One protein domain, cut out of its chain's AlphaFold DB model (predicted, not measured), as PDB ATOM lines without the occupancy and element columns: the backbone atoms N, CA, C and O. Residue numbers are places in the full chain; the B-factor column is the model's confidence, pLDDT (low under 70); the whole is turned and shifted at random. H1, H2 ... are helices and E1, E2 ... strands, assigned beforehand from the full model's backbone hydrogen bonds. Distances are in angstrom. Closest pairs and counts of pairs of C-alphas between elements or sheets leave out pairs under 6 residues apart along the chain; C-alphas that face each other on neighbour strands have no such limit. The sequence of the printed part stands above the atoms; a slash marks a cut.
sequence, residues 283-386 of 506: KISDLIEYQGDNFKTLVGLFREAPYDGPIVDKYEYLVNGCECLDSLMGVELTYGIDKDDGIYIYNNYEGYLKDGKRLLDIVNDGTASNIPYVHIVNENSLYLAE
ATOM      1  N   LYS A 283     183.226 156.532 140.137       84.75
ATOM      2  CA  LYS A 283     182.243 155.579 139.597       84.75
ATOM      3  C   LYS A 283     181.907 155.879 138.137       84.75
ATOM      4  O   LYS A 283     181.767 154.959 137.339       84.75
ATOM      5  N   ILE A 284     181.785 157.160 137.793       87.12
ATOM      6  CA  ILE A 284     181.465 157.575 136.425       87.12
ATOM      7  C   ILE A 284     182.664 157.397 135.503       87.12
ATOM      8  O   ILE A 284     182.485 156.863 134.413       87.12
ATOM      9  N   SER A 285     183.880 157.747 135.936       86.06
ATOM     10  CA  SER A 285     185.077 157.452 135.143       86.06
ATOM     11  C   SER A 285     185.250 155.960 134.882       86.06
ATOM     12  O   SER A 285     185.547 155.575 133.755       86.06
ATOM     13  N   ASP A 286     184.976 155.121 135.883       82.31
ATOM     14  CA  ASP A 286     185.030 153.669 135.733       82.31
ATOM     15  C   ASP A 286     183.988 153.214 134.693       82.31
ATOM     16  O   ASP A 286     184.322 152.483 133.764       82.31
ATOM     17  N   LEU A 287     182.742 153.703 134.774       81.06
ATOM     18  CA  LEU A 287     181.687 153.407 133.790       81.06
ATOM     19  C   LEU A 287     182.043 153.860 132.366       81.06
ATOM     20  O   LEU A 287     181.742 153.139 131.414       81.06
ATOM     21  N   ILE A 288     182.702 155.013 132.210       79.38
ATOM     22  CA  ILE A 288     183.174 155.519 130.913       79.38
ATOM     23  C   ILE A 288     184.232 154.577 130.312       79.38
ATOM     24  O   ILE A 288     184.213 154.314 129.110       79.38
ATOM     25  N   GLU A 289     185.126 154.002 131.122       76.56
ATOM     26  CA  GLU A 289     186.105 153.012 130.645       76.56
ATOM     27  C   GLU A 289     185.452 151.690 130.191       76.56
ATOM     28  O   GLU A 289     185.977 151.015 129.301       76.56
ATOM     29  N   TYR A 290     184.281 151.343 130.737       71.25
ATOM     30  CA  TYR A 290     183.509 150.145 130.372       71.25
ATOM     31  C   TYR A 290     182.635 150.298 129.109       71.25
ATOM     32  O   TYR A 290     181.982 149.333 128.706       71.25
ATOM     33  N   GLN A 291     182.646 151.448 128.425       62.03
ATOM     34  CA  GLN A 291     181.807 151.743 127.244       62.03
ATOM     35  C   GLN A 291     182.015 150.836 126.009       62.03
ATOM     36  O   GLN A 291     181.358 151.015 124.984       62.03
ATOM     37  N   GLY A 292     182.908 149.842 126.079       53.47
ATOM     38  CA  GLY A 292     183.010 148.781 125.074       53.47
ATOM     39  C   GLY A 292     181.833 147.790 125.065       53.47
ATOM     40  O   GLY A 292     181.731 147.005 124.120       53.47
ATOM     41  N   ASP A 293     180.958 147.823 126.078       54.38
ATOM     42  CA  ASP A 293     179.837 146.894 126.268       54.38
ATOM     43  C   ASP A 293     178.452 147.545 126.044       54.38
ATOM     44  O   ASP A 293     178.280 148.757 126.105       54.38
ATOM     45  N   ASN A 294     177.433 146.713 125.787       67.19
ATOM     46  CA  ASN A 294     176.024 147.098 125.591       67.19
ATOM     47  C   ASN A 294     175.525 148.088 126.676       67.19
ATOM     48  O   ASN A 294     175.559 147.742 127.856       67.19
ATOM     49  N   PHE A 295     174.994 149.262 126.298       67.00
ATOM     50  CA  PHE A 295     174.489 150.303 127.220       67.00
ATOM     51  C   PHE A 295     173.471 149.804 128.251       67.00
ATOM     52  O   PHE A 295     173.457 150.264 129.393       67.00
ATOM     53  N   LYS A 296     172.689 148.777 127.906       68.62
ATOM     54  CA  LYS A 296     171.809 148.090 128.859       68.62
ATOM     55  C   LYS A 296     172.574 147.531 130.066       68.62
ATOM     56  O   LYS A 296     172.081 147.574 131.192       68.62
ATOM     57  N   THR A 297     173.777 147.006 129.841       72.06
ATOM     58  CA  THR A 297     174.684 146.533 130.894       72.06
ATOM     59  C   THR A 297     175.212 147.698 131.725       72.06
ATOM     60  O   THR A 297     175.252 147.578 132.945       72.06
ATOM     61  N   LEU A 298     175.559 148.832 131.103       74.06
ATOM     62  CA  LEU A 298     176.033 150.026 131.819       74.06
ATOM     63  C   LEU A 298     174.974 150.576 132.779       74.06
ATOM     64  O   LEU A 298     175.292 150.837 133.939       74.06
ATOM     65  N   VAL A 299     173.709 150.662 132.351       73.62
ATOM     66  CA  VAL A 299     172.618 151.058 133.257       73.62
ATOM     67  C   VAL A 299     172.448 150.053 134.397       73.62
ATOM     68  O   VAL A 299     172.263 150.448 135.550       73.62
ATOM     69  N   GLY A 300     172.555 148.752 134.110       71.06
ATOM     70  CA  GLY A 300     172.565 147.715 135.143       71.06
ATOM     71  C   GLY A 300     173.679 147.928 136.174       71.06
ATOM     72  O   GLY A 300     173.410 147.929 137.372       71.06
ATOM     73  N   LEU A 301     174.909 148.196 135.726       73.44
ATOM     74  CA  LEU A 301     176.065 148.448 136.595       73.44
ATOM     75  C   LEU A 301     175.918 149.726 137.429       73.44
ATOM     76  O   LEU A 301     176.282 149.731 138.606       73.44
ATOM     77  N   PHE A 302     175.358 150.790 136.849       75.56
ATOM     78  CA  PHE A 302     175.065 152.027 137.571       75.56
ATOM     79  C   PHE A 302     174.083 151.782 138.725       75.56
ATOM     80  O   PHE A 302     174.282 152.301 139.824       75.56
ATOM     81  N   ARG A 303     173.075 150.925 138.513       72.88
ATOM     82  CA  ARG A 303     172.026 150.614 139.498       72.88
ATOM     83  C   ARG A 303     172.412 149.549 140.529       72.88
ATOM     84  O   ARG A 303     172.018 149.669 141.685       72.88
ATOM     85  N   GLU A 304     173.142 148.506 140.131       64.25
ATOM     86  CA  GLU A 304     173.380 147.293 140.938       64.25
ATOM     87  C   GLU A 304     174.712 147.283 141.712       64.25
ATOM     88  O   GLU A 304     175.077 146.256 142.293       64.25
ATOM     89  N   ALA A 305     175.453 148.396 141.763       52.09
ATOM     90  CA  ALA A 305     176.736 148.436 142.468       52.09
ATOM     91  C   ALA A 305     176.586 147.952 143.940       52.09
ATOM     92  O   ALA A 305     175.787 148.529 144.681       52.09
ATOM     93  N   PRO A 306     177.327 146.920 144.407       42.53
ATOM     94  CA  PRO A 306     176.908 146.101 145.558       42.53
ATOM     95  C   PRO A 306     176.920 146.773 146.943       42.53
ATOM     96  O   PRO A 306     176.490 146.150 147.910       42.53
ATOM     97  N   TYR A 307     177.407 148.008 147.071       41.72
ATOM     98  CA  TYR A 307     177.492 148.765 148.322       41.72
ATOM     99  C   TYR A 307     177.494 150.264 147.965       41.72
ATOM    100  O   TYR A 307     178.365 150.697 147.217       41.72
ATOM    101  N   ASP A 308     176.518 151.040 148.448       57.50
ATOM    102  CA  ASP A 308     176.385 152.494 148.213       57.50
ATOM    103  C   ASP A 308     176.200 152.893 146.726       57.50
ATOM    104  O   ASP A 308     176.983 153.623 146.101       57.50
ATOM    105  N   GLY A 309     175.128 152.361 146.129       64.81
ATOM    106  CA  GLY A 309     174.626 152.762 144.811       64.81
ATOM    107  C   GLY A 309     174.205 154.243 144.744       64.81
ATOM    108  O   GLY A 309     174.022 154.874 145.787       64.81
ATOM    109  N   PRO A 310     174.081 154.815 143.532       78.00
ATOM    110  CA  PRO A 310     173.557 156.170 143.347       78.00
ATOM    111  C   PRO A 310     172.151 156.315 143.949       78.00
ATOM    112  O   PRO A 310     171.398 155.341 144.072       78.00
ATOM    113  N   ILE A 311     171.789 157.537 144.331       87.62
ATOM    114  CA  ILE A 311     170.446 157.875 144.805       87.62
ATOM    115  C   ILE A 311     169.590 158.156 143.573       87.62
ATOM    116  O   ILE A 311     169.346 159.299 143.214       87.62
ATOM    117  N   VAL A 312     169.159 157.081 142.909       90.19
ATOM    118  CA  VAL A 312     168.326 157.175 141.706       90.19
ATOM    119  C   VAL A 312     166.938 157.680 142.086       90.19
ATOM    120  O   VAL A 312     166.135 156.938 142.661       90.19
ATOM    121  N   ASP A 313     166.658 158.939 141.770       91.75
ATOM    122  CA  ASP A 313     165.378 159.588 142.037       91.75
ATOM    123  C   ASP A 313     164.430 159.601 140.844       91.75
ATOM    124  O   ASP A 313     163.221 159.750 141.046       91.75
ATOM    125  N   LYS A 314     164.927 159.328 139.640       89.19
ATOM    126  CA  LYS A 314     164.087 159.105 138.465       89.19
ATOM    127  C   LYS A 314     164.542 157.858 137.714       89.19
ATOM    128  O   LYS A 314     165.729 157.656 137.460       89.19
ATOM    129  N   TYR A 315     163.577 156.993 137.408       86.50
ATOM    130  CA  TYR A 315     163.785 155.787 136.619       86.50
ATOM    131  C   TYR A 315     162.563 155.535 135.741       86.50
ATOM    132  O   TYR A 315     161.487 155.223 136.254       86.50
ATOM    133  N   GLU A 316     162.741 155.645 134.429       79.88
ATOM    134  CA  GLU A 316     161.660 155.552 133.449       79.88
ATOM    135  C   GLU A 316     161.993 154.523 132.374       79.88
ATOM    136  O   GLU A 316     163.139 154.381 131.948       79.88
ATOM    137  N   TYR A 317     160.977 153.773 131.946       75.12
ATOM    138  CA  TYR A 317     161.092 152.874 130.803       75.12
ATOM    139  C   TYR A 317     160.737 153.641 129.534       75.12
ATOM    140  O   TYR A 317     159.658 154.226 129.466       75.12
ATOM    141  N   LEU A 318     161.609 153.572 128.533       68.81
ATOM    142  CA  LEU A 318     161.393 154.076 127.176       68.81
ATOM    143  C   LEU A 318     160.976 152.913 126.258       68.81
ATOM    144  O   LEU A 318     161.210 151.751 126.601       68.81
ATOM    145  N   VAL A 319     160.437 153.209 125.065       60.75
ATOM    146  CA  VAL A 319     159.930 152.211 124.088       60.75
ATOM    147  C   VAL A 319     160.903 151.052 123.865       60.75
ATOM    148  O   VAL A 319     160.483 149.900 123.797       60.75
ATOM    149  N   ASN A 320     162.203 151.347 123.825       65.81
ATOM    150  CA  ASN A 320     163.271 150.360 123.688       65.81
ATOM    151  C   ASN A 320     164.450 150.626 124.634       65.81
ATOM    152  O   ASN A 320     165.582 150.224 124.356       65.81
ATOM    153  N   GLY A 321     164.200 151.268 125.778       73.56
ATOM    154  CA  GLY A 321     165.265 151.486 126.743       73.56
ATOM    155  C   GLY A 321     164.846 152.070 128.076       73.56
ATOM    156  O   GLY A 321     163.782 151.725 128.590       73.56
ATOM    157  N   CYS A 322     165.715 152.854 128.697       77.75
ATOM    158  CA  CYS A 322     165.413 153.456 129.986       77.75
ATOM    159  C   CYS A 322     166.233 154.710 130.246       77.75
ATOM    160  O   CYS A 322     167.359 154.833 129.773       77.75
ATOM    161  N   GLU A 323     165.681 155.550 131.108       85.00
ATOM    162  CA  GLU A 323     166.336 156.701 131.711       85.00
ATOM    163  C   GLU A 323     166.540 156.431 133.205       85.00
ATOM    164  O   GLU A 323     165.653 155.910 133.887       85.00
ATOM    165  N   CYS A 324     167.721 156.758 133.719       88.12
ATOM    166  CA  CYS A 324     168.076 156.607 135.122       88.12
ATOM    167  C   CYS A 324     168.868 157.833 135.580       88.12
ATOM    168  O   CYS A 324     170.012 158.003 135.166       88.12
ATOM    169  N   LEU A 325     168.294 158.644 136.466       91.56
ATOM    170  CA  LEU A 325     168.882 159.900 136.934       91.56
ATOM    171  C   LEU A 325     169.106 159.870 138.452       91.56
ATOM    172  O   LEU A 325     168.233 159.454 139.219       91.56
ATOM    173  N   ASP A 326     170.302 160.305 138.854       94.00
ATOM    174  CA  ASP A 326     170.643 160.744 140.208       94.00
ATOM    175  C   ASP A 326     170.870 162.262 140.168       94.00
ATOM    176  O   ASP A 326     171.946 162.762 139.806       94.00
ATOM    177  N   SER A 327     169.821 163.002 140.518       95.75
ATOM    178  CA  SER A 327     169.783 164.463 140.483       95.75
ATOM    179  C   SER A 327     170.740 165.097 141.495       95.75
ATOM    180  O   SER A 327     171.243 166.198 141.279       95.75
ATOM    181  N   LEU A 328     171.042 164.407 142.602       94.44
ATOM    182  CA  LEU A 328     172.001 164.892 143.600       94.44
ATOM    183  C   LEU A 328     173.439 164.758 143.103       94.44
ATOM    184  O   LEU A 328     174.257 165.645 143.364       94.44
ATOM    185  N   MET A 329     173.737 163.664 142.399       93.25
ATOM    186  CA  MET A 329     175.035 163.430 141.775       93.25
ATOM    187  C   MET A 329     175.245 164.310 140.542       93.25
ATOM    188  O   MET A 329     176.374 164.726 140.314       93.25
ATOM    189  N   GLY A 330     174.199 164.608 139.769       94.31
ATOM    190  CA  GLY A 330     174.352 165.306 138.489       94.31
ATOM    191  C   GLY A 330     174.611 164.359 137.321       94.31
ATOM    192  O   GLY A 330     175.356 164.712 136.410       94.31
ATOM    193  N   VAL A 331     174.062 163.141 137.372       93.19
ATOM    194  CA  VAL A 331     174.325 162.098 136.371       93.19
ATOM    195  C   VAL A 331     173.034 161.418 135.942       93.19
ATOM    196  O   VAL A 331     172.305 160.883 136.779       93.19
ATOM    197  N   GLU A 332     172.814 161.362 134.634       91.56
ATOM    198  CA  GLU A 332     171.760 160.573 133.996       91.56
ATOM    199  C   GLU A 332     172.387 159.564 133.036       91.56
ATOM    200  O   GLU A 332     173.316 159.873 132.294       91.56
ATOM    201  N   LEU A 333     171.894 158.331 133.062       87.50
ATOM    202  CA  LEU A 333     172.188 157.341 132.039       87.50
ATOM    203  C   LEU A 333     170.915 157.084 131.256       87.50
ATOM    204  O   LEU A 333     169.879 156.757 131.841       87.50
ATOM    205  N   THR A 334     171.030 157.156 129.941       81.44
ATOM    206  CA  THR A 334     169.940 156.823 129.036       81.44
ATOM    207  C   THR A 334     170.420 155.861 127.963       81.44
ATOM    208  O   THR A 334     171.572 155.898 127.522       81.44
ATOM    209  N   TYR A 335     169.524 154.971 127.563       76.88
ATOM    210  CA  TYR A 335     169.600 154.337 126.259       76.88
ATOM    211  C   TYR A 335     168.191 154.199 125.695       76.88
ATOM    212  O   TYR A 335     167.240 153.986 126.450       76.88
ATOM    213  N   GLY A 336     168.047 154.304 124.383       66.44
ATOM    214  CA  GLY A 336     166.762 154.322 123.699       66.44
ATOM    215  C   GLY A 336     166.808 155.155 122.422       66.44
ATOM    216  O   GLY A 336     167.829 155.700 122.039       66.44
ATOM    217  N   ILE A 337     165.677 155.224 121.724       51.50
ATOM    218  CA  ILE A 337     165.575 155.910 120.425       51.50
ATOM    219  C   ILE A 337     165.133 157.381 120.589       51.50
ATOM    220  O   ILE A 337     165.393 158.208 119.715       51.50
ATOM    221  N   ASP A 338     164.495 157.708 121.719       54.81
ATOM    222  CA  ASP A 338     163.925 159.035 122.000       54.81
ATOM    223  C   ASP A 338     164.950 160.036 122.571       54.81
ATOM    224  O   ASP A 338     164.714 161.242 122.559       54.81
ATOM    225  N   LYS A 339     166.096 159.543 123.050       59.72
ATOM    226  CA  LYS A 339     167.234 160.320 123.561       59.72
ATOM    227  C   LYS A 339     168.526 159.702 123.040       59.72
ATOM    228  O   LYS A 339     168.555 158.503 122.781       59.72
ATOM    229  N   ASP A 340     169.586 160.492 122.918       67.38
ATOM    230  CA  ASP A 340     170.879 159.954 122.497       67.38
ATOM    231  C   ASP A 340     171.427 159.032 123.592       67.38
ATOM    232  O   ASP A 340     171.556 159.459 124.741       67.38
ATOM    233  N   ASP A 341     171.736 157.779 123.241       75.75
ATOM    234  CA  ASP A 341     172.376 156.811 124.136       75.75
ATOM    235  C   ASP A 341     173.617 157.436 124.789       75.75
ATOM    236  O   ASP A 341     174.509 157.948 124.102       75.75
ATOM    237  N   GLY A 342     173.715 157.368 126.116       81.88
ATOM    238  CA  GLY A 342     174.902 157.876 126.788       81.88
ATOM    239  C   GLY A 342     174.762 158.189 128.266       81.88
ATOM    240  O   GLY A 342     173.779 157.865 128.938       81.88
ATOM    241  N   ILE A 343     175.822 158.814 128.767       86.25
ATOM    242  CA  ILE A 343     175.981 159.299 130.131       86.25
ATOM    243  C   ILE A 343     175.930 160.825 130.077       86.25
ATOM    244  O   ILE A 343     176.835 161.466 129.549       86.25
ATOM    245  N   TYR A 344     174.882 161.406 130.636       89.38
ATOM    246  CA  TYR A 344     174.676 162.842 130.711       89.38
ATOM    247  C   TYR A 344     175.255 163.352 132.025       89.38
ATOM    248  O   TYR A 344     174.937 162.847 133.105       89.38
ATOM    249  N   ILE A 345     176.132 164.343 131.918       91.38
ATOM    250  CA  ILE A 345     176.840 164.964 133.028       91.38
ATOM    251  C   ILE A 345     176.346 166.396 133.161       91.38
ATOM    252  O   ILE A 345     176.628 167.251 132.319       91.38
ATOM    253  N   TYR A 346     175.624 166.642 134.245       92.75
ATOM    254  CA  TYR A 346     175.087 167.948 134.598       92.75
ATOM    255  C   TYR A 346     176.134 168.791 135.329       92.75
ATOM    256  O   TYR A 346     177.104 168.275 135.896       92.75
ATOM    257  N   ASN A 347     175.934 170.107 135.359       90.31
ATOM    258  CA  ASN A 347     176.921 171.047 135.898       90.31
ATOM    259  C   ASN A 347     177.174 170.896 137.413       90.31
ATOM    260  O   ASN A 347     178.182 171.386 137.924       90.31
ATOM    261  N   ASN A 348     176.294 170.189 138.130       92.50
ATOM    262  CA  ASN A 348     176.448 169.857 139.544       92.50
ATOM    263  C   ASN A 348     177.243 168.572 139.813       92.50
ATOM    264  O   ASN A 348     177.443 168.235 140.983       92.50
ATOM    265  N   TYR A 349     177.729 167.882 138.777       92.25
ATOM    266  CA  TYR A 349     178.632 166.748 138.941       92.25
ATOM    267  C   TYR A 349     180.053 167.204 139.301       92.25
ATOM    268  O   TYR A 349     180.713 167.932 138.562       92.25
ATOM    269  N   GLU A 350     180.555 166.732 140.443       90.75
ATOM    270  CA  GLU A 350     181.869 167.127 140.976       90.75
ATOM    271  C   GLU A 350     182.940 166.023 140.867       90.75
ATOM    272  O   GLU A 350     184.101 166.261 141.213       90.75
ATOM    273  N   GLY A 351     182.568 164.816 140.432       90.81
ATOM    274  CA  GLY A 351     183.461 163.653 140.400       90.81
ATOM    275  C   GLY A 351     184.382 163.585 139.179       90.81
ATOM    276  O   GLY A 351     184.433 164.490 138.341       90.81
ATOM    277  N   TYR A 352     185.151 162.499 139.097       90.06
ATOM    278  CA  TYR A 352     186.080 162.255 137.996       90.06
ATOM    279  C   TYR A 352     185.365 161.669 136.775       90.06
ATOM    280  O   TYR A 352     184.572 160.737 136.892       90.06
ATOM    281  N   LEU A 353     185.705 162.190 135.593       85.94
ATOM    282  CA  LEU A 353     185.172 161.736 134.307       85.94
ATOM    283  C   LEU A 353     186.177 160.887 133.531       85.94
ATOM    284  O   LEU A 353     185.849 159.792 133.094       85.94
ATOM    285  N   LYS A 354     187.412 161.363 133.344       81.06
ATOM    286  CA  LYS A 354     188.425 160.630 132.569       81.06
ATOM    287  C   LYS A 354     189.834 161.042 132.956       81.06
ATOM    288  O   LYS A 354     190.077 162.222 133.181       81.06
ATOM    289  N   ASP A 355     190.759 160.083 133.013       79.94
ATOM    290  CA  ASP A 355     192.184 160.320 133.296       79.94
ATOM    291  C   ASP A 355     192.420 161.142 134.585       79.94
ATOM    292  O   ASP A 355     193.335 161.962 134.664       79.94
ATOM    293  N   GLY A 356     191.558 160.961 135.596       81.75
ATOM    294  CA  GLY A 356     191.608 161.722 136.851       81.75
ATOM    295  C   GLY A 356     191.217 163.200 136.725       81.75
ATOM    296  O   GLY A 356     191.524 163.980 137.624       81.75
ATOM    297  N   LYS A 357     190.552 163.598 135.635       86.06
ATOM    298  CA  LYS A 357     190.044 164.957 135.410       86.06
ATOM    299  C   LYS A 357     188.568 165.079 135.775       86.06
ATOM    300  O   LYS A 357     187.774 164.184 135.466       86.06
ATOM    301  N   ARG A 358     188.201 166.201 136.393       87.75
ATOM    302  CA  ARG A 358     186.809 166.616 136.632       87.75
ATOM    303  C   ARG A 358     186.284 167.445 135.457       87.75
ATOM    304  O   ARG A 358     187.046 167.838 134.573       87.75
ATOM    305  N   LEU A 359     184.989 167.756 135.473       83.81
ATOM    306  CA  LEU A 359     184.326 168.538 134.423       83.81
ATOM    307  C   LEU A 359     185.026 169.880 134.145       83.81
ATOM    308  O   LEU A 359     185.334 170.182 132.997       83.81
ATOM    309  N   LEU A 360     185.369 170.645 135.185       80.12
ATOM    310  CA  LEU A 360     186.066 171.930 135.023       80.12
ATOM    311  C   LEU A 360     187.494 171.781 134.475       80.12
ATOM    312  O   LEU A 360     187.947 172.635 133.715       80.12
ATOM    313  N   ASP A 361     188.203 170.703 134.818       82.56
ATOM    314  CA  ASP A 361     189.529 170.425 134.248       82.56
ATOM    315  C   ASP A 361     189.406 170.151 132.742       82.56
ATOM    316  O   ASP A 361     190.197 170.632 131.934       82.56
ATOM    317  N   ILE A 362     188.356 169.426 132.358       77.31
ATOM    318  CA  ILE A 362     188.024 169.110 130.971       77.31
ATOM    319  C   ILE A 362     187.610 170.362 130.175       77.31
ATOM    320  O   ILE A 362     188.049 170.503 129.030       77.31
ATOM    321  N   VAL A 363     186.830 171.274 130.775       71.62
ATOM    322  CA  VAL A 363     186.493 172.596 130.204       71.62
ATOM    323  C   VAL A 363     187.770 173.388 129.916       71.62
ATOM    324  O   VAL A 363     187.954 173.891 128.810       71.62
ATOM    325  N   ASN A 364     188.679 173.467 130.892       72.94
ATOM    326  CA  ASN A 364     189.912 174.247 130.774       72.94
ATOM    327  C   ASN A 364     190.895 173.667 129.746       72.94
ATOM    328  O   ASN A 364     191.592 174.421 129.065       72.94
ATOM    329  N   ASP A 365     190.941 172.341 129.624       73.00
ATOM    330  CA  ASP A 365     191.852 171.644 128.716       73.00
ATOM    331  C   ASP A 365     191.300 171.508 127.283       73.00
ATOM    332  O   ASP A 365     192.052 171.162 126.369       73.00
ATOM    333  N   GLY A 366     190.001 171.758 127.067       64.19
ATOM    334  CA  GLY A 366     189.338 171.621 125.763       64.19
ATOM    335  C   GLY A 366     189.254 170.176 125.256       64.19
ATOM    336  O   GLY A 366     189.219 169.947 124.050       64.19
ATOM    337  N   THR A 367     189.282 169.186 126.157       60.88
ATOM    338  CA  THR A 367     189.371 167.751 125.804       60.88
ATOM    339  C   THR A 367     188.045 166.992 125.879       60.88
ATOM    340  O   THR A 367     188.032 165.779 125.666       60.88
ATOM    341  N   ALA A 368     186.948 167.671 126.210       56.72
ATOM    342  CA  ALA A 368     185.654 167.046 126.487       56.72
ATOM    343  C   ALA A 368     185.032 166.355 125.272       56.72
ATOM    344  O   ALA A 368     184.517 165.248 125.401       56.72
ATOM    345  N   SER A 369     185.183 166.969 124.093       54.69
ATOM    346  CA  SER A 369     184.661 166.520 122.794       54.69
ATOM    347  C   SER A 369     185.110 165.106 122.383       54.69
ATOM    348  O   SER A 369     184.674 164.568 121.367       54.69
ATOM    349  N   ASN A 370     186.039 164.510 123.141       63.81
ATOM    350  CA  ASN A 370     186.682 163.232 122.857       63.81
ATOM    351  C   ASN A 370     186.305 162.117 123.847       63.81
ATOM    352  O   ASN A 370     187.003 161.095 123.885       63.81
ATOM    353  N   ILE A 371     185.266 162.289 124.670       71.31
ATOM    354  CA  ILE A 371     184.718 161.197 125.484       71.31
ATOM    355  C   ILE A 371     183.472 160.655 124.768       71.31
ATOM    356  O   ILE A 371     182.470 161.357 124.707       71.31
ATOM    357  N   PRO A 372     183.529 159.449 124.169       68.94
ATOM    358  CA  PRO A 372     182.372 158.867 123.493       68.94
ATOM    359  C   PRO A 372     181.170 158.745 124.436       68.94
ATOM    360  O   PRO A 372     181.349 158.406 125.605       68.94
ATOM    361  N   TYR A 373     179.959 158.986 123.923       72.31
ATOM    362  CA  TYR A 373     178.703 158.764 124.648       72.31
ATOM    363  C   TYR A 373     178.604 159.495 125.995       72.31
ATOM    364  O   TYR A 373     177.928 159.025 126.913       72.31
ATOM    365  N   VAL A 374     179.334 160.600 126.146       81.38
ATOM    366  CA  VAL A 374     179.233 161.490 127.299       81.38
ATOM    367  C   VAL A 374     178.705 162.822 126.813       81.38
ATOM    368  O   VAL A 374     179.355 163.495 126.017       81.38
ATOM    369  N   HIS A 375     177.546 163.191 127.343       84.06
ATOM    370  CA  HIS A 375     176.825 164.403 126.991       84.06
ATOM    371  C   HIS A 375     176.945 165.399 128.133       84.06
ATOM    372  O   HIS A 375     176.679 165.059 129.285       84.06
ATOM    373  N   ILE A 376     177.378 166.622 127.849       86.81
ATOM    374  CA  ILE A 376     177.516 167.662 128.870       86.81
ATOM    375  C   ILE A 376     176.291 168.566 128.846       86.81
ATOM    376  O   ILE A 376     175.969 169.147 127.814       86.81
ATOM    377  N   VAL A 377     175.654 168.728 130.004       87.81
ATOM    378  CA  VAL A 377     174.459 169.558 130.171       87.81
ATOM    379  C   VAL A 377     174.791 170.737 131.081       87.81
ATOM    380  O   VAL A 377     175.166 170.557 132.242       87.81
ATOM    381  N   ASN A 378     174.648 171.965 130.572       88.06
ATOM    382  CA  ASN A 378     174.884 173.184 131.355       88.06
ATOM    383  C   ASN A 378     173.678 173.561 132.234       88.06
ATOM    384  O   ASN A 378     173.255 174.712 132.302       88.06
ATOM    385  N   GLU A 379     173.123 172.580 132.931       91.00
ATOM    386  CA  GLU A 379     172.018 172.761 133.864       91.00
ATOM    387  C   GLU A 379     172.304 171.969 135.135       91.00
ATOM    388  O   GLU A 379     173.110 171.035 135.137       91.00
ATOM    389  N   ASN A 380     171.668 172.365 136.233       93.88
ATOM    390  CA  ASN A 380     171.748 171.639 137.490       93.88
ATOM    391  C   ASN A 380     170.574 170.658 137.548       93.88
ATOM    392  O   ASN A 380     169.427 171.095 137.648       93.88
ATOM    393  N   SER A 381     170.837 169.350 137.517       95.62
ATOM    394  CA  SER A 381     169.760 168.351 137.459       95.62
ATOM    395  C   SER A 381     168.846 168.368 138.684       95.62
ATOM    396  O   SER A 381     167.663 168.055 138.575       95.62
ATOM    397  N   LEU A 382     169.344 168.794 139.847       96.31
ATOM    398  CA  LEU A 382     168.517 168.954 141.041       96.31
ATOM    399  C   LEU A 382     167.535 170.119 140.916       96.31
ATOM    400  O   LEU A 382     166.415 170.033 141.418       96.31
ATOM    401  N   TYR A 383     167.945 171.204 140.258       96.38
ATOM    402  CA  TYR A 383     167.042 172.313 139.964       96.38
ATOM    403  C   TYR A 383     165.948 171.883 138.979       96.38
ATOM    404  O   TYR A 383     164.779 172.158 139.241       96.38
ATOM    405  N   LEU A 384     166.302 171.126 137.933       95.06
ATOM    406  CA  LEU A 384     165.327 170.552 136.996       95.06
ATOM    407  C   LEU A 384     164.323 169.636 137.710       95.06
ATOM    408  O   LEU A 384     163.117 169.762 137.509       95.06
ATOM    409  N   ALA A 385     164.802 168.779 138.615       94.38
ATOM    410  CA  ALA A 385     163.943 167.903 139.409       94.38
ATOM    411  C   ALA A 385     162.988 168.681 140.339       94.38
ATOM    412  O   ALA A 385     161.847 168.263 140.553       94.38
ATOM    413  N   GLU A 386     163.417 169.816 140.904       96.12
ATOM    414  CA  GLU A 386     162.534 170.688 141.694       96.12
ATOM    415  C   GLU A 386     161.510 171.413 140.805       96.12
ATOM    416  O   GLU A 386     160.347 171.525 141.199       96.12
TER     417      GLU A 386
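What this domain is: This is residues 283 to 386 of the 506 residues of an uncharacterized protein of Clostridium sp. CAG:921 (UniProt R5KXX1). The core is one twisted sheet of five strands, with H2 lying over one face of it. Beyond the E4 and E6 side of the sheet is a smaller group, in which H1 packs on the short strand E5 and H3 follows farther out, while H4 only grazes the sheet. You will find 104 printed residues with four named helices and six named strands, in the order H1 H2 E1 E2 E3 E4 E5 H3 E6 H4, class mixed. The sheet's order is E1 E2 E3 E4 E6, mixed: E4 and E6 are parallel, the other neighbours antiparallel. The whole is compact, with a radius of gyration of the C-alphas of 13.0 A, and spans 37 by 34 by 31 A.

Where its parts are: Find C-alpha 283 at (182.243, 155.579, 139.597); from there H1 runs to residue 289, 10.1 A. H2, residues 295 to 304, covers 14.1 A. Next come E1, residues 314 to 318, 12.6 A; E2, residues 321 to 326, 17.2 A, from C-alpha 321 at (165.265, 151.486, 126.743); E3, residues 331 to 335, 13.6 A; and E4, residues 342 to 346, 12.7 A. E5 is residues 352 to 354, 6.1 A; H3 is residues 359 to 365, 9.9 A; E6 is residues 374 to 377, 9.8 A. H4, residues 381 to 386, 8.7 A, ends at C-alpha 386, (162.534, 170.688, 141.694).

How they stand to each other: Start at the sheet: E1 to E4 form a meander, each strand the antiparallel neighbour of the one before, and each step is a hairpin. Look for N 316 and O 323 at 3.0 A between E1 and E2, N 324 and O 333 at 2.9 A between E2 and E3, and N 344 and O 332 at 2.7 A between E3 and E4. Edge strand E6 is parallel to E4, with N 345 and O 375 at 2.8 A. H2 makes two layers with the sheet, a helix on one face, at a height over the sheet of 9.1 A; it lies over E3 and only just over E2, on which 3 of its 10 C-alphas fall. It runs slantwise to the strands, at 36 degrees to E3 on the local plane; the closest C-alphas of H2 and E3 are those of Phe 295 and Tyr 335, 6.4 A. H1 and H2 are close but not clearly touching, the closest C-alphas, Leu 287 and Leu 298, being 6.9 A apart. The closest C-alphas of H1 and E5 are Ser 285 and Leu 353, 4.4 A. E5 pairs with no named strand, and H3 is not on the sheet. In each of the four helices every O i to N i+4 pair is within hydrogen-bond range.

The domain as a whole: The C-alphas farthest apart are those of Val 319 and Asn 364, 37.8 A. The printed part has no cut, and no link is long. Look for low confidence, pLDDT under 70, at 26 residues, among them 304 to 309 and 336 to 340; the mean of the printed part is 78.4.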